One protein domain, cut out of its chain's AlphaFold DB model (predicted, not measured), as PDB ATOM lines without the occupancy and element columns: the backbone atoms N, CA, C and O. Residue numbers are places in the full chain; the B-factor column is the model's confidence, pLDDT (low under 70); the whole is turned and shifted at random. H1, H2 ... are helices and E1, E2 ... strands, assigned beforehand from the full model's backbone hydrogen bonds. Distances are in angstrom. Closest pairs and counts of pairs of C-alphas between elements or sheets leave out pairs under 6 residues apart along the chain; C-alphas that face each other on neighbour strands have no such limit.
ATOM      1  N   MET A   2      12.470  19.645 -36.166       42.44
ATOM      2  CA  MET A   2      12.443  18.452 -35.296       42.44
ATOM      3  C   MET A   2      12.908  18.703 -33.845       42.44
ATOM      4  O   MET A   2      12.310  18.162 -32.920       42.44
ATOM      5  N   ASP A   3      13.878  19.598 -33.624       46.94
ATOM      6  CA  ASP A   3      14.387  19.927 -32.277       46.94
ATOM      7  C   ASP A   3      13.318  20.496 -31.330       46.94
ATOM      8  O   ASP A   3      13.180  20.087 -30.180       46.94
ATOM      9  N   LYS A   4      12.469  21.402 -31.834       40.94
ATOM     10  CA  LYS A   4      11.415  22.039 -31.025       40.94
ATOM     11  C   LYS A   4      10.281  21.076 -30.645       40.94
ATOM     12  O   LYS A   4       9.584  21.332 -29.664       40.94
ATOM     13  N   MET A   5      10.074  19.998 -31.409       40.78
ATOM     14  CA  MET A   5       9.082  18.958 -31.098       40.78
ATOM     15  C   MET A   5       9.604  17.975 -30.045       40.78
ATOM     16  O   MET A   5       8.862  17.646 -29.120       40.78
ATOM     17  N   LYS A   6      10.883  17.576 -30.128       45.56
ATOM     18  CA  LYS A   6      11.518  16.665 -29.159       45.56
ATOM     19  C   LYS A   6      11.571  17.291 -27.755       45.56
ATOM     20  O   LYS A   6      11.134  16.670 -26.791       45.56
ATOM     21  N   VAL A   7      11.946  18.572 -27.667       46.59
ATOM     22  CA  VAL A   7      12.005  19.335 -26.403       46.59
ATOM     23  C   VAL A   7      10.626  19.509 -25.743       46.59
ATOM     24  O   VAL A   7      10.504  19.407 -24.524       46.59
ATOM     25  N   LYS A   8       9.554  19.726 -26.522       48.69
ATOM     26  CA  LYS A   8       8.186  19.850 -25.975       48.69
ATOM     27  C   LYS A   8       7.618  18.525 -25.455       48.69
ATOM     28  O   LYS A   8       6.843  18.534 -24.499       48.69
ATOM     29  N   SER A   9       7.972  17.409 -26.094       56.69
ATOM     30  CA  SER A   9       7.558  16.065 -25.677       56.69
ATOM     31  C   SER A   9       8.183  15.678 -24.336       56.69
ATOM     32  O   SER A   9       7.479  15.232 -23.428       56.69
ATOM     33  N   ASP A  10       9.485  15.927 -24.188       60.84
ATOM     34  CA  ASP A  10      10.261  15.577 -22.995       60.84
ATOM     35  C   ASP A  10       9.866  16.418 -21.763       60.84
ATOM     36  O   ASP A  10       9.699  15.907 -20.650       60.84
ATOM     37  N   ASP A  11       9.571  17.706 -21.969       67.81
ATOM     38  CA  ASP A  11       9.080  18.594 -20.909       67.81
ATOM     39  C   ASP A  11       7.675  18.194 -20.413       67.81
ATOM     40  O   ASP A  11       7.370  18.239 -19.216       67.81
ATOM     41  N   ASN A  12       6.808  17.726 -21.318       73.00
ATOM     42  CA  ASN A  12       5.482  17.248 -20.941       73.00
ATOM     43  C   ASN A  12       5.543  15.901 -20.205       73.00
ATOM     44  O   ASN A  12       4.906  15.754 -19.160       73.00
ATOM     45  N   PHE A  13       6.351  14.953 -20.689       74.88
ATOM     46  CA  PHE A  13       6.604  13.678 -20.009       74.88
ATOM     47  C   PHE A  13       7.161  13.899 -18.594       74.88
ATOM     48  O   PHE A  13       6.606  13.396 -17.612       74.88
ATOM     49  N   SER A  14       8.181  14.751 -18.471       81.19
ATOM     50  CA  SER A  14       8.772  15.137 -17.187       81.19
ATOM     51  C   SER A  14       7.753  15.756 -16.228       81.19
ATOM     52  O   SER A  14       7.792  15.487 -15.024       81.19
ATOM     53  N   ARG A  15       6.809  16.559 -16.732       85.69
ATOM     54  CA  ARG A  15       5.730  17.152 -15.928       85.69
ATOM     55  C   ARG A  15       4.730  16.105 -15.434       85.69
ATOM     56  O   ARG A  15       4.365  16.138 -14.259       85.69
ATOM     57  N   HIS A  16       4.305  15.177 -16.292       87.38
ATOM     58  CA  HIS A  16       3.394  14.095 -15.893       87.38
ATOM     59  C   HIS A  16       4.040  13.175 -14.860       87.38
ATOM     60  O   HIS A  16       3.424  12.871 -13.839       87.38
ATOM     61  N   LEU A  17       5.309  12.818 -15.064       88.50
ATOM     62  CA  LEU A  17       6.044  11.988 -14.120       88.50
ATOM     63  C   LEU A  17       6.175  12.651 -12.744       88.50
ATOM     64  O   LEU A  17       5.936  12.003 -11.729       88.50
ATOM     65  N   ARG A  18       6.477  13.957 -12.695       90.88
ATOM     66  CA  ARG A  18       6.518  14.712 -11.430       90.88
ATOM     67  C   ARG A  18       5.183  14.663 -10.688       90.88
ATOM     68  O   ARG A  18       5.195  14.404  -9.492       90.88
ATOM     69  N   ARG A  19       4.054  14.836 -11.385       91.62
ATOM     70  CA  ARG A  19       2.712  14.754 -10.772       91.62
ATOM     71  C   ARG A  19       2.409  13.364 -10.215       91.62
ATOM     72  O   ARG A  19       1.846  13.252  -9.128       91.62
ATOM     73  N   ILE A  20       2.793  12.309 -10.938       92.44
ATOM     74  CA  ILE A  20       2.647  10.923 -10.466       92.44
ATOM     75  C   ILE A  20       3.460  10.725  -9.189       92.44
ATOM     76  O   ILE A  20       2.918  10.237  -8.200       92.44
ATOM     77  N   VAL A  21       4.726  11.153  -9.188       93.94
ATOM     78  CA  VAL A  21       5.609  11.032  -8.022       93.94
ATOM     79  C   VAL A  21       5.085  11.847  -6.843       93.94
ATOM     80  O   VAL A  21       5.053  11.326  -5.741       93.94
ATOM     81  N   GLU A  22       4.608  13.073  -7.060       94.94
ATOM     82  CA  GLU A  22       3.984  13.905  -6.018       94.94
ATOM     83  C   GLU A  22       2.788  13.217  -5.371       94.94
ATOM     84  O   GLU A  22       2.703  13.105  -4.147       94.94
ATOM     85  N   SER A  23       1.882  12.699  -6.201       95.25
ATOM     86  CA  SER A  23       0.716  11.970  -5.716       95.25
ATOM     87  C   SER A  23       1.124  10.682  -4.991       95.25
ATOM     88  O   SER A  23       0.520  10.311  -3.985       95.25
ATOM     89  N   TYR A  24       2.154   9.990  -5.476       96.00
ATOM     90  CA  TYR A  24       2.685   8.784  -4.851       96.00
ATOM     91  C   TYR A  24       3.342   9.067  -3.494       96.00
ATOM     92  O   TYR A  24       3.035   8.374  -2.531       96.00
ATOM     93  N   THR A  25       4.192  10.089  -3.375       96.06
ATOM     94  CA  THR A  25       4.840  10.431  -2.098       96.06
ATOM     95  C   THR A  25       3.820  10.846  -1.045       96.06
ATOM     96  O   THR A  25       3.948  10.470   0.115       96.06
ATOM     97  N   GLU A  26       2.761  11.546  -1.462       96.88
ATOM     98  CA  GLU A  26       1.632  11.878  -0.591       96.88
ATOM     99  C   GLU A  26       0.898  10.623  -0.102       96.88
ATOM    100  O   GLU A  26       0.547  10.519   1.069       96.88
ATOM    101  N   PHE A  27       0.694   9.653  -0.994       97.50
ATOM    102  CA  PHE A  27       0.125   8.355  -0.645       97.50
ATOM    103  C   PHE A  27       0.998   7.617   0.379       97.50
ATOM    104  O   PHE A  27       0.497   7.262   1.439       97.50
ATOM    105  N   VAL A  28       2.304   7.467   0.130       97.38
ATOM    106  CA  VAL A  28       3.223   6.785   1.062       97.38
ATOM    107  C   VAL A  28       3.225   7.450   2.435       97.38
ATOM    108  O   VAL A  28       3.205   6.761   3.453       97.38
ATOM    109  N   ARG A  29       3.212   8.787   2.475       97.25
ATOM    110  CA  ARG A  29       3.122   9.545   3.726       97.25
ATOM    111  C   ARG A  29       1.873   9.176   4.525       97.25
ATOM    112  O   ARG A  29       1.982   8.977   5.728       97.25
ATOM    113  N   LYS A  30       0.713   9.088   3.867       97.50
ATOM    114  CA  LYS A  30      -0.551   8.717   4.519       97.50
ATOM    115  C   LYS A  30      -0.528   7.280   5.027       97.50
ATOM    116  O   LYS A  30      -0.893   7.059   6.171       97.50
ATOM    117  N   GLU A  31      -0.046   6.337   4.220       97.50
ATOM    118  CA  GLU A  31       0.042   4.923   4.617       97.50
ATOM    119  C   GLU A  31       0.948   4.730   5.840       97.50
ATOM    120  O   GLU A  31       0.583   4.034   6.778       97.50
ATOM    121  N   LEU A  32       2.098   5.413   5.898       96.44
ATOM    122  CA  LEU A  32       2.988   5.332   7.064       96.44
ATOM    123  C   LEU A  32       2.435   6.021   8.321       96.44
ATOM    124  O   LEU A  32       3.013   5.858   9.392       96.44
ATOM    125  N   GLN A  33       1.347   6.782   8.213       95.88
ATOM    126  CA  GLN A  33       0.632   7.385   9.344       95.88
ATOM    127  C   GLN A  33      -0.674   6.645   9.668       95.88
ATOM    128  O   GLN A  33      -1.321   6.960  10.669       95.88
ATOM    129  N   ASP A  34      -1.073   5.680   8.840       97.25
ATOM    130  CA  ASP A  34      -2.317   4.946   9.012       97.25
ATOM    131  C   ASP A  34      -2.196   3.919  10.144       97.25
ATOM    132  O   ASP A  34      -1.309   3.064  10.167       97.25
ATOM    133  N   ALA A  35      -3.119   3.988  11.102       96.62
ATOM    134  CA  ALA A  35      -3.074   3.142  12.290       96.62
ATOM    135  C   ALA A  35      -3.257   1.649  11.966       96.62
ATOM    136  O   ALA A  35      -2.690   0.801  12.658       96.62
ATOM    137  N   ALA A  36      -4.033   1.305  10.933       96.25
ATOM    138  CA  ALA A  36      -4.215  -0.086  10.533       96.25
ATOM    139  C   ALA A  36      -2.947  -0.624   9.857       96.25
ATOM    140  O   ALA A  36      -2.514  -1.732  10.181       96.25
ATOM    141  N   PHE A  37      -2.306   0.176   9.002       95.75
ATOM    142  CA  PHE A  37      -1.027  -0.163   8.380       95.75
ATOM    143  C   PHE A  37       0.079  -0.381   9.425       95.75
ATOM    144  O   PHE A  37       0.771  -1.402   9.398       95.75
ATOM    145  N   LEU A  38       0.204   0.530  10.396       95.38
ATOM    146  CA  LEU A  38       1.174   0.418  11.492       95.38
ATOM    147  C   LEU A  38       0.922  -0.816  12.366       95.38
ATOM    148  O   LEU A  38       1.854  -1.546  12.700       95.38
ATOM    149  N   LYS A  39      -0.345  -1.116  12.665       94.69
ATOM    150  CA  LYS A  39      -0.713  -2.320  13.418       94.69
ATOM    151  C   LYS A  39      -0.370  -3.608  12.667       94.69
ATOM    152  O   LYS A  39      -0.026  -4.604  13.298       94.69
ATOM    153  N   GLU A  40      -0.472  -3.629  11.339       94.12
ATOM    154  CA  GLU A  40      -0.009  -4.775  10.547       94.12
ATOM    155  C   GLU A  40       1.517  -4.911  10.572       94.12
ATOM    156  O   GLU A  40       2.018  -6.034  10.637       94.12
ATOM    157  N   LEU A  41       2.250  -3.795  10.595       92.12
ATOM    158  CA  LEU A  41       3.708  -3.791  10.728       92.12
ATOM    159  C   LEU A  41       4.203  -4.310  12.077       92.12
ATOM    160  O   LEU A  41       5.197  -5.027  12.136       92.12
ATOM    161  N   GLU A  42       3.512  -4.013  13.167       89.69
ATOM    162  CA  GLU A  42       3.909  -4.516  14.487       89.69
ATOM    163  C   GLU A  42       3.776  -6.041  14.603       89.69
ATOM    164  O   GLU A  42       4.526  -6.682  15.343       89.69
ATOM    165  N   LYS A  43       2.849  -6.635  13.843       90.81
ATOM    166  CA  LYS A  43       2.588  -8.080  13.845       90.81
ATOM    167  C   LYS A  43       3.638  -8.893  13.095       90.81
ATOM    168  O   LYS A  43       3.663 -10.111  13.263       90.81
ATOM    169  N   ILE A  44       4.441  -8.274  12.227       90.56
ATOM    170  CA  ILE A  44       5.408  -9.018  11.416       90.56
ATOM    171  C   ILE A  44       6.682  -9.322  12.209       90.56
ATOM    172  O   ILE A  44       7.179  -8.486  12.973       90.56
ATOM    173  N   LEU A  45       7.220 -10.524  12.006       88.44
ATOM    174  CA  LEU A  45       8.542 -10.890  12.501       88.44
ATOM    175  C   LEU A  45       9.634 -10.320  11.576       88.44
ATOM    176  O   LEU A  45       9.375 -10.071  10.393       88.44
ATOM    177  N   PRO A  46      10.856 -10.094  12.089       89.12
ATOM    178  CA  PRO A  46      11.992  -9.714  11.257       89.12
ATOM    179  C   PRO A  46      12.208 -10.710  10.110       89.12
ATOM    180  O   PRO A  46      12.215 -11.918  10.339       89.12
ATOM    181  N   PHE A  47      12.384 -10.198   8.891       86.06
ATOM    182  CA  PHE A  47      12.623 -10.963   7.657       86.06
ATOM    183  C   PHE A  47      11.536 -11.973   7.243       86.06
ATOM    184  O   PHE A  47      11.743 -12.706   6.282       86.06
ATOM    185  N   ASP A  48      10.386 -12.005   7.920       85.12
ATOM    186  CA  ASP A  48       9.306 -12.959   7.630       85.12
ATOM    187  C   ASP A  48       8.514 -12.558   6.379       85.12
ATOM    188  O   ASP A  48       8.489 -13.258   5.368       85.12
ATOM    189  N   ARG A  49       7.889 -11.379   6.424       88.25
ATOM    190  CA  ARG A  49       7.053 -10.862   5.338       88.25
ATOM    191  C   ARG A  49       7.147  -9.346   5.237       88.25
ATOM    192  O   ARG A  49       7.538  -8.668   6.185       88.25
ATOM    193  N   MET A  50       6.751  -8.809   4.087       92.75
ATOM    194  CA  MET A  50       6.640  -7.366   3.874       92.75
ATOM    195  C   MET A  50       5.186  -6.924   4.012       92.75
ATOM    196  O   MET A  50       4.288  -7.549   3.444       92.75
ATOM    197  N   VAL A  51       4.953  -5.820   4.721       95.50
ATOM    198  CA  VAL A  51       3.664  -5.121   4.665       95.50
ATOM    199  C   VAL A  51       3.697  -4.197   3.461       95.50
ATOM    200  O   VAL A  51       4.673  -3.479   3.253       95.50
ATOM    201  N   GLN A  52       2.647  -4.231   2.646       95.62
ATOM    202  CA  GLN A  52       2.594  -3.485   1.398       95.62
ATOM    203  C   GLN A  52       1.322  -2.655   1.291       95.62
ATOM    204  O   GLN A  52       0.238  -3.107   1.654       95.62
ATOM    205  N   ALA A  53       1.459  -1.469   0.712       96.75
ATOM    206  CA  ALA A  53       0.346  -0.647   0.270       96.75
ATOM    207  C   ALA A  53       0.605  -0.211  -1.167       96.75
ATOM    208  O   ALA A  53       1.748  -0.004  -1.583       96.75
ATOM    209  N   SER A  54      -0.450  -0.086  -1.967       96.69
ATOM    210  CA  SER A  54      -0.278   0.297  -3.363       96.69
ATOM    211  C   SER A  54      -1.465   1.042  -3.937       96.69
ATOM    212  O   SER A  54      -2.603   0.867  -3.506       96.69
ATOM    213  N   ARG A  55      -1.190   1.835  -4.968       95.00
ATOM    214  CA  ARG A  55      -2.183   2.620  -5.690       95.00
ATOM    215  C   ARG A  55      -2.032   2.461  -7.192       95.00
ATOM    216  O   ARG A  55      -0.924   2.341  -7.719       95.00
ATOM    217  N   LYS A  56      -3.162   2.512  -7.892       93.62
ATOM    218  CA  LYS A  56      -3.176   2.637  -9.350       93.62
ATOM    219  C   LYS A  56      -2.761   4.054  -9.752       93.62
ATOM    220  O   LYS A  56      -2.972   5.020  -9.012       93.62
ATOM    221  N   VAL A  57      -2.160   4.154 -10.928       89.44
ATOM    222  CA  VAL A  57      -1.834   5.415 -11.591       89.44
ATOM    223  C   VAL A  57      -2.813   5.584 -12.747       89.44
ATOM    224  O   VAL A  57      -2.816   4.793 -13.686       89.44
ATOM    225  N   GLU A  58      -3.678   6.592 -12.646       79.12
ATOM    226  CA  GLU A  58      -4.742   6.864 -13.628       79.12
ATOM    227  C   GLU A  58      -4.245   7.672 -14.841       79.12
ATOM    228  O   GLU A  58      -4.935   7.799 -15.849       79.12
ATOM    229  N   GLU A  59      -3.025   8.207 -14.766       74.69
ATOM    230  CA  GLU A  59      -2.405   8.983 -15.838       74.69
ATOM    231  C   GLU A  59      -1.915   8.063 -16.966       74.69
ATOM    232  O   GLU A  59      -0.890   7.393 -16.853       74.69
ATOM    233  N   ASN A  60      -2.629   8.064 -18.093       70.06
ATOM    234  CA  ASN A  60      -2.315   7.222 -19.253       70.06
ATOM    235  C   ASN A  60      -1.130   7.719 -20.091       70.06
ATOM    236  O   ASN A  60      -0.675   7.003 -20.984       70.06
ATOM    237  N   ARG A  61      -0.635   8.933 -19.830       74.06
ATOM    238  CA  ARG A  61       0.490   9.528 -20.569       74.06
ATOM    239  C   ARG A  61       1.853   8.982 -20.149       74.06
ATOM    240  O   ARG A  61       2.846   9.265 -20.811       74.06
ATOM    241  N   VAL A  62       1.907   8.210 -19.065       75.19
ATOM    242  CA  VAL A  62       3.118   7.536 -18.591       75.19
ATOM    243  C   VAL A  62       2.851   6.033 -18.546       75.19
ATOM    244  O   VAL A  62       1.741   5.584 -18.279       75.19
ATOM    245  N   ARG A  63       3.884   5.232 -18.814       83.81
ATOM    246  CA  ARG A  63       3.798   3.763 -18.834       83.81
ATOM    247  C   ARG A  63       3.578   3.129 -17.450       83.81
ATOM    248  O   ARG A  63       3.251   1.948 -17.373       83.81
ATOM    249  N   ILE A  64       3.719   3.898 -16.370       88.94
ATOM    250  CA  ILE A  64       3.510   3.450 -14.986       88.94
ATOM    251  C   ILE A  64       2.012   3.236 -14.736       88.94
ATOM    252  O   ILE A  64       1.207   4.138 -14.941       88.94
ATOM    253  N   ARG A  65       1.638   2.041 -14.270       90.75
ATOM    254  CA  ARG A  65       0.245   1.625 -14.020       90.75
ATOM    255  C   ARG A  65      -0.097   1.511 -12.545       90.75
ATOM    256  O   ARG A  65      -1.242   1.738 -12.157       90.75
ATOM    257  N   LYS A  66       0.882   1.154 -11.721       93.94
ATOM    258  CA  LYS A  66       0.716   0.995 -10.278       93.94
ATOM    259  C   LYS A  66       2.024   1.353  -9.591       93.94
ATOM    260  O   LYS A  66       3.095   1.069 -10.121       93.94
ATOM    261  N   MET A  67       1.924   1.970  -8.424       95.62
ATOM    262  CA  MET A  67       3.062   2.178  -7.537       95.62
ATOM    263  C   MET A  67       2.688   1.732  -6.131       95.62
ATOM    264  O   MET A  67       1.538   1.888  -5.713       95.62
ATOM    265  N   GLY A  68       3.647   1.180  -5.406       96.50
ATOM    266  CA  GLY A  68       3.458   0.703  -4.048       96.50
ATOM    267  C   GLY A  68       4.675   0.936  -3.175       96.50
ATOM    268  O   GLY A  68       5.778   1.170  -3.663       96.50
ATOM    269  N   VAL A  69       4.439   0.862  -1.877       96.81
ATOM    270  CA  VAL A  69       5.460   0.859  -0.842       96.81
ATOM    271  C   VAL A  69       5.421  -0.491  -0.146       96.81
ATOM    272  O   VAL A  69       4.343  -1.006   0.152       96.81
ATOM    273  N   LEU A  70       6.594  -1.067   0.084       96.69
ATOM    274  CA  LEU A  70       6.776  -2.282   0.860       96.69
ATOM    275  C   LEU A  70       7.679  -1.959   2.037       96.69
ATOM    276  O   LEU A  70       8.732  -1.349   1.863       96.69
ATOM    277  N   ILE A  71       7.269  -2.377   3.223       96.19
ATOM    278  CA  ILE A  71       8.018  -2.191   4.454       96.19
ATOM    279  C   ILE A  71       8.350  -3.567   5.016       96.19
ATOM    280  O   ILE A  71       7.465  -4.390   5.258       96.19
ATOM    281  N   MET A  72       9.640  -3.811   5.211       94.75
ATOM    282  CA  MET A  72      10.165  -5.028   5.816       94.75
ATOM    283  C   MET A  72      10.729  -4.702   7.189       94.75
ATOM    284  O   MET A  72      11.510  -3.761   7.316       94.75
ATOM    285  N   ARG A  73      10.382  -5.494   8.201       93.88
ATOM    286  CA  ARG A  73      11.050  -5.445   9.503       93.88
ATOM    287  C   ARG A  73      12.375  -6.203   9.420       93.88
ATOM    288  O   ARG A  73      12.406  -7.329   8.933       93.88
ATOM    289  N   MET A  74      13.449  -5.578   9.882       89.31
ATOM    290  CA  MET A  74      14.828  -6.078   9.816       89.31
ATOM    291  C   MET A  74      15.338  -6.576  11.168       89.31
ATOM    292  O   MET A  74      16.152  -7.484  11.212       89.31
ATOM    293  N   ASP A  75      14.905  -5.966  12.271       80.62
ATOM    294  CA  ASP A  75      15.478  -6.240  13.593       80.62
ATOM    295  C   ASP A  75      14.407  -6.213  14.693       80.62
ATOM    296  O   ASP A  75      13.247  -5.831  14.471       80.62
ATOM    297  N   ILE A  76      14.794  -6.677  15.878       69.94
ATOM    298  CA  ILE A  76      13.895  -7.044  16.962       69.94
ATOM    299  C   ILE A  76      13.748  -5.901  17.978       69.94
ATOM    300  O   ILE A  76      12.599  -5.591  18.302       69.94
ATOM    301  N   THR A  77      14.834  -5.219  18.398       81.00
ATOM    302  CA  THR A  77      14.753  -4.144  19.418       81.00
ATOM    303  C   THR A  77      15.872  -3.074  19.343       81.00
ATOM    304  O   THR A  77      17.031  -3.412  19.581       81.00
ATOM    305  N   PRO A  78      15.538  -1.776  19.150       81.69
ATOM    306  CA  PRO A  78      14.246  -1.292  18.661       81.69
ATOM    307  C   PRO A  78      14.001  -1.808  17.232       81.69
ATOM    308  O   PRO A  78      14.960  -2.038  16.495       81.69
ATOM    309  N   PRO A  79      12.740  -2.026  16.823       89.50
ATOM    310  CA  PRO A  79      12.460  -2.549  15.496       89.50
ATOM    311  C   PRO A  79      12.942  -1.573  14.424       89.50
ATOM    312  O   PRO A  79      12.536  -0.409  14.382       89.50
ATOM    313  N   LEU A  80      13.800  -2.077  13.544       94.38
ATOM    314  CA  LEU A  80      14.245  -1.363  12.358       94.38
ATOM    315  C   LEU A  80      13.514  -1.889  11.132       94.38
ATOM    316  O   LEU A  80      13.208  -3.077  11.030       94.38
ATOM    317  N   TYR A  81      13.280  -0.995  10.185       94.94
ATOM    318  CA  TYR A  81      12.515  -1.243   8.983       94.94
ATOM    319  C   TYR A  81      13.279  -0.782   7.744       94.94
ATOM    320  O   TYR A  81      14.023   0.202   7.765       94.94
ATOM    321  N   SER A  82      13.056  -1.489   6.646       95.19
ATOM    322  CA  SER A  82      13.509  -1.110   5.313       95.19
ATOM    323  C   SER A  82      12.300  -0.837   4.430       95.19
ATOM    324  O   SER A  82      11.335  -1.598   4.445       95.19
ATOM    325  N   LEU A  83      12.367   0.245   3.658       96.56
ATOM    326  CA  LEU A  83      11.330   0.682   2.735       96.56
ATOM    327  C   LEU A  83      11.787   0.422   1.304       96.56
ATOM    328  O   LEU A  83      12.832   0.916   0.868       96.56
ATOM    329  N   ALA A  84      10.970  -0.316   0.565       96.12
ATOM    330  CA  ALA A  84      11.091  -0.489  -0.867       96.12
ATOM    331  C   ALA A  84       9.934   0.184  -1.604       96.12
ATOM    332  O   ALA A  84       8.808   0.267  -1.117       96.12
ATOM    333  N   VAL A  85      10.234   0.662  -2.805       95.50
ATOM    334  CA  VAL A  85       9.260   1.180  -3.759       95.50
ATOM    335  C   VAL A  85       9.044   0.126  -4.824       95.50
ATOM    336  O   VAL A  85       9.996  -0.381  -5.412       95.50
ATOM    337  N   ASN A  86       7.781  -0.175  -5.078       94.69
ATOM    338  CA  ASN A  86       7.340  -1.040  -6.148       94.69
ATOM    339  C   ASN A  86       6.720  -0.207  -7.264       94.69
ATOM    340  O   ASN A  86       5.874   0.651  -7.016       94.69
ATOM    341  N   ILE A  87       7.156  -0.447  -8.494       92.38
ATOM    342  CA  ILE A  87       6.674   0.241  -9.687       92.38
ATOM    343  C   ILE A  87       6.281  -0.823 -10.699       92.38
ATOM    344  O   ILE A  87       7.119  -1.606 -11.146       92.38
ATOM    345  N   ILE A  88       5.010  -0.814 -11.091       90.56
ATOM    346  CA  ILE A  88       4.500  -1.642 -12.177       90.56
ATOM    347  C   ILE A  88       4.293  -0.759 -13.395       90.56
ATOM    348  O   ILE A  88       3.539   0.220 -13.341       90.56
ATOM    349  N   PHE A  89       4.917  -1.124 -14.507       86.75
ATOM    350  CA  PHE A  89       4.737  -0.451 -15.786       86.75
ATOM    351  C   PHE A  89       4.305  -1.421 -16.878       86.75
ATOM    352  O   PHE A  89       4.571  -2.619 -16.821       86.75
ATOM    353  N   LYS A  90       3.610  -0.865 -17.870       82.56
ATOM    354  CA  LYS A  90       3.242  -1.559 -19.100       82.56
ATOM    355  C   LYS A  90       4.198  -1.139 -20.212       82.56
ATOM    356  O   LYS A  90       4.315   0.052 -20.507       82.56
ATOM    357  N   GLU A  91       4.874  -2.108 -20.801       76.19
ATOM    358  CA  GLU A  91       5.783  -1.927 -21.926       76.19
ATOM    359  C   GLU A  91       5.032  -1.708 -23.244       76.19
ATOM    360  O   GLU A  91       3.800  -1.757 -23.299       76.19
ATOM    361  N   LEU A  92       5.778  -1.364 -24.300       75.12
ATOM    362  CA  LEU A  92       5.209  -1.034 -25.614       75.12
ATOM    363  C   LEU A  92       4.633  -2.267 -26.321       75.12
ATOM    364  O   LEU A  92       3.636  -2.148 -27.026       75.12
ATOM    365  N   ASP A  93       5.223  -3.436 -26.081       78.38
ATOM    366  CA  ASP A  93       4.724  -4.753 -26.499       78.38
ATOM    367  C   ASP A  93       3.493  -5.215 -25.693       78.38
ATOM    368  O   ASP A  93       2.842  -6.200 -26.033       78.38
ATOM    369  N   GLY A  94       3.136  -4.472 -24.642       76.44
ATOM    370  CA  GLY A  94       2.020  -4.766 -23.763       76.44
ATOM    371  C   GLY A  94       2.372  -5.606 -22.539       76.44
ATOM    372  O   GLY A  94       1.478  -5.793 -21.706       76.44
ATOM    373  N   GLU A  95       3.628  -6.041 -22.378       83.25
ATOM    374  CA  GLU A  95       4.083  -6.754 -21.186       83.25
ATOM    375  C   GLU A  95       3.966  -5.882 -19.933       83.25
ATOM    376  O   GLU A  95       4.182  -4.669 -19.956       83.25
ATOM    377  N   VAL A  96       3.633  -6.508 -18.807       85.06
ATOM    378  CA  VAL A  96       3.589  -5.844 -17.504       85.06
ATOM    379  C   VAL A  96       4.809  -6.281 -16.714       85.06
ATOM    380  O   VAL A  96       4.952  -7.462 -16.405       85.06
ATOM    381  N   LYS A  97       5.676  -5.327 -16.372       84.62
ATOM    382  CA  LYS A  97       6.854  -5.579 -15.542       84.62
ATOM    383  C   LYS A  97       6.726  -4.898 -14.192       84.62
ATOM    384  O   LYS A  97       6.231  -3.776 -14.077       84.62
ATOM    385  N   GLU A  98       7.214  -5.597 -13.182       89.00
ATOM    386  CA  GLU A  98       7.223  -5.171 -11.793       89.00
ATOM    387  C   GLU A  98       8.665  -4.965 -11.335       89.00
ATOM    388  O   GLU A  98       9.524  -5.817 -11.552       89.00
ATOM    389  N   ASN A  99       8.940  -3.813 -10.728       88.69
ATOM    390  CA  ASN A  99      10.256  -3.473 -10.207       88.69
ATOM    391  C   ASN A  99      10.138  -3.038  -8.755       88.69
ATOM    392  O   ASN A  99       9.510  -2.021  -8.465       88.69
ATOM    393  N   THR A 100      10.789  -3.782  -7.866       90.62
ATOM    394  CA  THR A 100      10.876  -3.468  -6.439       90.62
ATOM    395  C   THR A 100      12.297  -3.051  -6.101       90.62
ATOM    396  O   THR A 100      13.247  -3.770  -6.402       90.62
ATOM    397  N   ILE A 101      12.452  -1.874  -5.496       90.88
ATOM    398  CA  ILE A 101      13.755  -1.276  -5.196       90.88
ATOM    399  C   ILE A 101      13.748  -0.779  -3.757       90.88
ATOM    400  O   ILE A 101      12.916   0.051  -3.395       90.88
ATOM    401  N   PHE A 102      14.688  -1.257  -2.945       90.19
ATOM    402  CA  PHE A 102      14.917  -0.715  -1.606       90.19
ATOM    403  C   PHE A 102      15.517   0.686  -1.702       90.19
ATOM    404  O   PHE A 102      16.540   0.887  -2.351       90.19
ATOM    405  N   VAL A 103      14.873   1.650  -1.049       92.81
ATOM    406  CA  VAL A 103      15.269   3.070  -1.072       92.81
ATOM    407  C   VAL A 103      15.749   3.566   0.282       92.81
ATOM    408  O   VAL A 103      16.533   4.510   0.356       92.81
ATOM    409  N   ILE A 104      15.275   2.952   1.364       92.50
ATOM    410  CA  ILE A 104      15.667   3.279   2.733       92.50
ATOM    411  C   ILE A 104      15.842   1.961   3.477       92.50
ATOM    412  O   ILE A 104      15.020   1.059   3.334       92.50
ATOM    413  N   ALA A 105      16.895   1.854   4.278       92.06
ATOM    414  CA  ALA A 105      17.179   0.666   5.064       92.06
ATOM    415  C   ALA A 105      17.437   1.021   6.524       92.06
ATOM    416  O   ALA A 105      17.988   2.085   6.816       92.06
ATOM    417  N   CYS A 106      17.081   0.088   7.405       92.38
ATOM    418  CA  CYS A 106      17.431   0.091   8.824       92.38
ATOM    419  C   CYS A 106      17.058   1.393   9.554       92.38
ATOM    420  O   CYS A 106      17.905   2.030  10.180       92.38
ATOM    421  N   LYS A 107      15.790   1.790   9.450       95.12
ATOM    422  CA  LYS A 107      15.231   2.982  10.095       95.12
ATOM    423  C   LYS A 107      14.119   2.634  11.065       95.12
ATOM    424  O   LYS A 107      13.386   1.679  10.819       95.12
ATOM    425  N   THR A 108      13.969   3.399  12.141       95.12
ATOM    426  CA  THR A 108      12.755   3.286  12.962       95.12
ATOM    427  C   THR A 108      11.540   3.731  12.149       95.12
ATOM    428  O   THR A 108      11.667   4.373  11.099       95.12
ATOM    429  N   ILE A 109      10.339   3.390  12.613       94.88
ATOM    430  CA  ILE A 109       9.120   3.802  11.916       94.88
ATOM    431  C   ILE A 109       8.965   5.330  11.905       94.88
ATOM    432  O   ILE A 109       8.574   5.895  10.887       94.88
ATOM    433  N   GLU A 110       9.372   6.008  12.978       95.81
ATOM    434  CA  GLU A 110       9.361   7.469  13.094       95.81
ATOM    435  C   GLU A 110      10.352   8.110  12.117       95.81
ATOM    436  O   GLU A 110      10.026   9.091  11.443       95.81
ATOM    437  N   GLU A 111      11.552   7.538  11.981       96.31
ATOM    438  CA  GLU A 111      12.522   7.991  10.984       96.31
ATOM    439  C   GLU A 111      11.987   7.799   9.559       96.31
ATOM    440  O   GLU A 111      12.146   8.690   8.723       96.31
ATOM    441  N   LEU A 112      11.324   6.674   9.261       96.06
ATOM    442  CA  LEU A 112      10.688   6.455   7.957       96.06
ATOM    443  C   LEU A 112       9.587   7.482   7.690       96.06
ATOM    444  O   LEU A 112       9.584   8.101   6.624       96.06
ATOM    445  N   GLN A 113       8.696   7.702   8.657       97.12
ATOM    446  CA  GLN A 113       7.628   8.700   8.579       97.12
ATOM    447  C   GLN A 113       8.181  10.097   8.292       97.12
ATOM    448  O   GLN A 113       7.618  10.815   7.470       97.12
ATOM    449  N   GLN A 114       9.302  10.478   8.908       97.31
ATOM    450  CA  GLN A 114       9.967  11.748   8.616       97.31
ATOM    451  C   GLN A 114      10.598  11.751   7.220       97.31
ATOM    452  O   GLN A 114      10.365  12.676   6.438       97.31
ATOM    453  N   LEU A 115      11.361  10.714   6.868       96.12
ATOM    454  CA  LEU A 115      12.105  10.644   5.608       96.12
ATOM    455  C   LEU A 115      11.197  10.743   4.382       96.12
ATOM    456  O   LEU A 115      11.556  11.441   3.430       96.12
ATOM    457  N   VAL A 116      10.016  10.119   4.403       95.81
ATOM    458  CA  VAL A 116       9.091  10.156   3.256       95.81
ATOM    459  C   VAL A 116       8.473  11.533   3.009       95.81
ATOM    460  O   VAL A 116       7.972  11.788   1.916       95.81
ATOM    461  N   THR A 117       8.544  12.450   3.982       94.75
ATOM    462  CA  THR A 117       8.116  13.850   3.803       94.75
ATOM    463  C   THR A 117       9.175  14.715   3.124       94.75
ATOM    464  O   THR A 117       8.888  15.838   2.711       94.75
ATOM    465  N   THR A 118      10.410  14.220   3.013       96.00
ATOM    466  CA  THR A 118      11.530  15.025   2.530       96.00
ATOM    467  C   THR A 118      11.556  15.120   1.008       96.00
ATOM    468  O   THR A 118      11.288  14.159   0.281       96.00
ATOM    469  N   GLU A 119      12.029  16.258   0.501       95.38
ATOM    470  CA  GLU A 119      12.328  16.416  -0.928       95.38
ATOM    471  C   GLU A 119      13.390  15.420  -1.421       95.38
ATOM    472  O   GLU A 119      13.412  15.073  -2.601       95.38
ATOM    473  N   LYS A 120      14.257  14.917  -0.531       94.25
ATOM    474  CA  LYS A 120      15.231  13.870  -0.869       94.25
ATOM    475  C   LYS A 120      14.525  12.585  -1.295       94.25
ATOM    476  O   LYS A 120      14.867  12.037  -2.339       94.25
ATOM    477  N   PHE A 121      13.524  12.141  -0.535       94.56
ATOM    478  CA  PHE A 121      12.737  10.957  -0.883       94.56
ATOM    479  C   PHE A 121      12.006  11.144  -2.216       94.56
ATOM    480  O   PHE A 121      12.114  10.305  -3.107       94.56
ATOM    481  N   LYS A 122      11.345  12.290  -2.404       95.56
ATOM    482  CA  LYS A 122      10.660  12.621  -3.662       95.56
ATOM    483  C   LYS A 122      11.600  12.596  -4.871       95.56
ATOM    484  O   LYS A 122      11.258  12.027  -5.908       95.56
ATOM    485  N   LYS A 123      12.791  13.192  -4.747       94.38
ATOM    486  CA  LYS A 123      13.816  13.182  -5.803       94.38
ATOM    487  C   LYS A 123      14.313  11.773  -6.105       94.38
ATOM    488  O   LYS A 123      14.496  11.455  -7.275       94.38
ATOM    489  N   GLU A 124      14.485  10.944  -5.082       94.50
ATOM    490  CA  GLU A 124      14.930   9.563  -5.247       94.50
ATOM    491  C   GLU A 124      13.886   8.712  -5.976       94.50
ATOM    492  O   GLU A 124      14.198   8.066  -6.972       94.50
ATOM    493  N   VAL A 125      12.614   8.798  -5.578       93.88
ATOM    494  CA  VAL A 125      11.523   8.118  -6.292       93.88
ATOM    495  C   VAL A 125      11.433   8.599  -7.743       93.88
ATOM    496  O   VAL A 125      11.264   7.790  -8.653       93.88
ATOM    497  N   LEU A 126      11.580   9.908  -7.983       93.06
ATOM    498  CA  LEU A 126      11.588  10.462  -9.337       93.06
ATOM    499  C   LEU A 126      12.757   9.925 -10.170       93.06
ATOM    500  O   LEU A 126      12.550   9.597 -11.337       93.06
ATOM    501  N   ARG A 127      13.958   9.825  -9.589       91.94
ATOM    502  CA  ARG A 127      15.136   9.233 -10.236       91.94
ATOM    503  C   ARG A 127      14.856   7.788 -10.640       91.94
ATOM    504  O   ARG A 127      15.007   7.467 -11.813       91.94
ATOM    505  N   LEU A 128      14.343   6.970  -9.718       89.81
ATOM    506  CA  LEU A 128      13.989   5.574  -9.996       89.81
ATOM    507  C   LEU A 128      12.942   5.450 -11.101       89.81
ATOM    508  O   LEU A 128      13.091   4.644 -12.015       89.81
ATOM    509  N   CYS A 129      11.892   6.272 -11.062       88.50
ATOM    510  CA  CYS A 129      10.878   6.247 -12.111       88.50
ATOM    511  C   CYS A 129      11.465   6.651 -13.472       88.50
ATOM    512  O   CYS A 129      11.105   6.060 -14.485       88.50
ATOM    513  N   LYS A 130      12.368   7.640 -13.508       86.56
ATOM    514  CA  LYS A 130      13.054   8.043 -14.740       86.56
ATOM    515  C   LYS A 130      13.945   6.937 -15.269       86.56
ATOM    516  O   LYS A 130      13.811   6.608 -16.431       86.56
ATOM    517  N   GLU A 131      14.790   6.333 -14.440       83.56
ATOM    518  CA  GLU A 131      15.657   5.227 -14.859       83.56
ATOM    519  C   GLU A 131      14.833   4.101 -15.475       83.56
ATOM    520  O   GLU A 131      15.086   3.710 -16.605       83.56
ATOM    521  N   ARG A 132      13.743   3.682 -14.826       78.38
ATOM    522  CA  ARG A 132      12.922   2.577 -15.339       78.38
ATOM    523  C   ARG A 132      12.101   2.911 -16.581       78.38
ATOM    524  O   ARG A 132      11.780   2.005 -17.345       78.38
ATOM    525  N   VAL A 133      11.750   4.180 -16.799       72.19
ATOM    526  CA  VAL A 133      11.035   4.590 -18.017       72.19
ATOM    527  C   VAL A 133      12.003   4.945 -19.159       72.19
ATOM    528  O   VAL A 133      11.712   4.621 -20.310       72.19
ATOM    529  N   SER A 134      13.159   5.546 -18.858       61.25
ATOM    530  CA  SER A 134      14.172   6.012 -19.819       61.25
ATOM    531  C   SER A 134      15.186   4.942 -20.231       61.25
ATOM    532  O   SER A 134      15.629   4.983 -21.378       61.25
ATOM    533  N   GLU A 135      15.499   3.945 -19.385       53.12
ATOM    534  CA  GLU A 135      16.322   2.768 -19.753       53.12
ATOM    535  C   GLU A 135      15.807   2.093 -21.039       53.12
ATOM    536  O   GLU A 135      16.567   1.422 -21.726       53.12
ATOM    537  N   LYS A 136      14.538   2.310 -21.417       51.69
ATOM    538  CA  LYS A 136      13.904   1.707 -22.597       51.69
ATOM    539  C   LYS A 136      13.559   2.661 -23.741       51.69
ATOM    540  O   LYS A 136      13.014   2.205 -24.741       51.69
TER     541      LYS A 136
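What this domain is: This is residues 2 to 136 of the 142 residues of an uncharacterized protein of Prevotella sp (UniProt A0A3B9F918). A twisted sheet of four strands has helices over one face and its other face bare: two layers, with H1, H2, H3 and H4 on the sheet E1 E2 E3 E4. Long H1 slants over E1 and E2, its residues 2 to 11 sticking out free, while H4 packs on H1 over E3. The printed part has 135 residues, class mixed, in the order H1 H2 E1 E2 E3 E4 H3 H4; the strands form a meander, each the antiparallel neighbour of the one before. It is compact, with a radius of gyration of the C-alphas of 16.3 A, spanning 59 by 30 by 22 A.

Where its parts are: Find C-alpha 50 at (6.640, -7.366, 3.874), where E1, residues 50 to 56, begins. E2 is residues 64 to 73, 27.1 A; E3 81 to 90, 29.6 A; E4 96 to 107, 31.2 A. H1 runs from C-alpha 2 at (12.443, 18.452, -35.296) to residue 31, 43.9 A. H2 is residues 35 to 42, H3 109 to 115, H4 119 to 134, 21.6 A.

How they stand to each other: Look for three hairpins: E1 and E2, with N 53 and O 69 3.0 A apart; E2 and E3, N 70 and O 84, 2.9 A; E3 and E4, N 87 and O 99, 2.8 A. H1's height over the sheet is 9.5 A; its closest C-alphas to E2 are Val 28 and Val 69, 6.6 A. On the same face, H4 touches H1, residues 122 to 129 meeting 17 to 25, closest C-alphas Val 21 and Leu 126, 6.1 A, at a steep tilt of 50 degrees, opposite ways. H3 is on that face too, its closest C-alphas to E3 being Ile 109 and Tyr 81, 6.8 A. H2 is on the sheet, closest C-alphas Leu 41 and Val 51, 6.2 A. Each O i to N i+4 pair is within hydrogen-bond range in H2, H3 and H4; in H1, 25 of 26.

The domain as a whole: The farthest C-alphas, Met 2 and Thr 77, are 59.2 A apart. The printed part has no cut and no long link. Model pLDDT is under 70 at residues 2 to 11, 76 and 134 to 136.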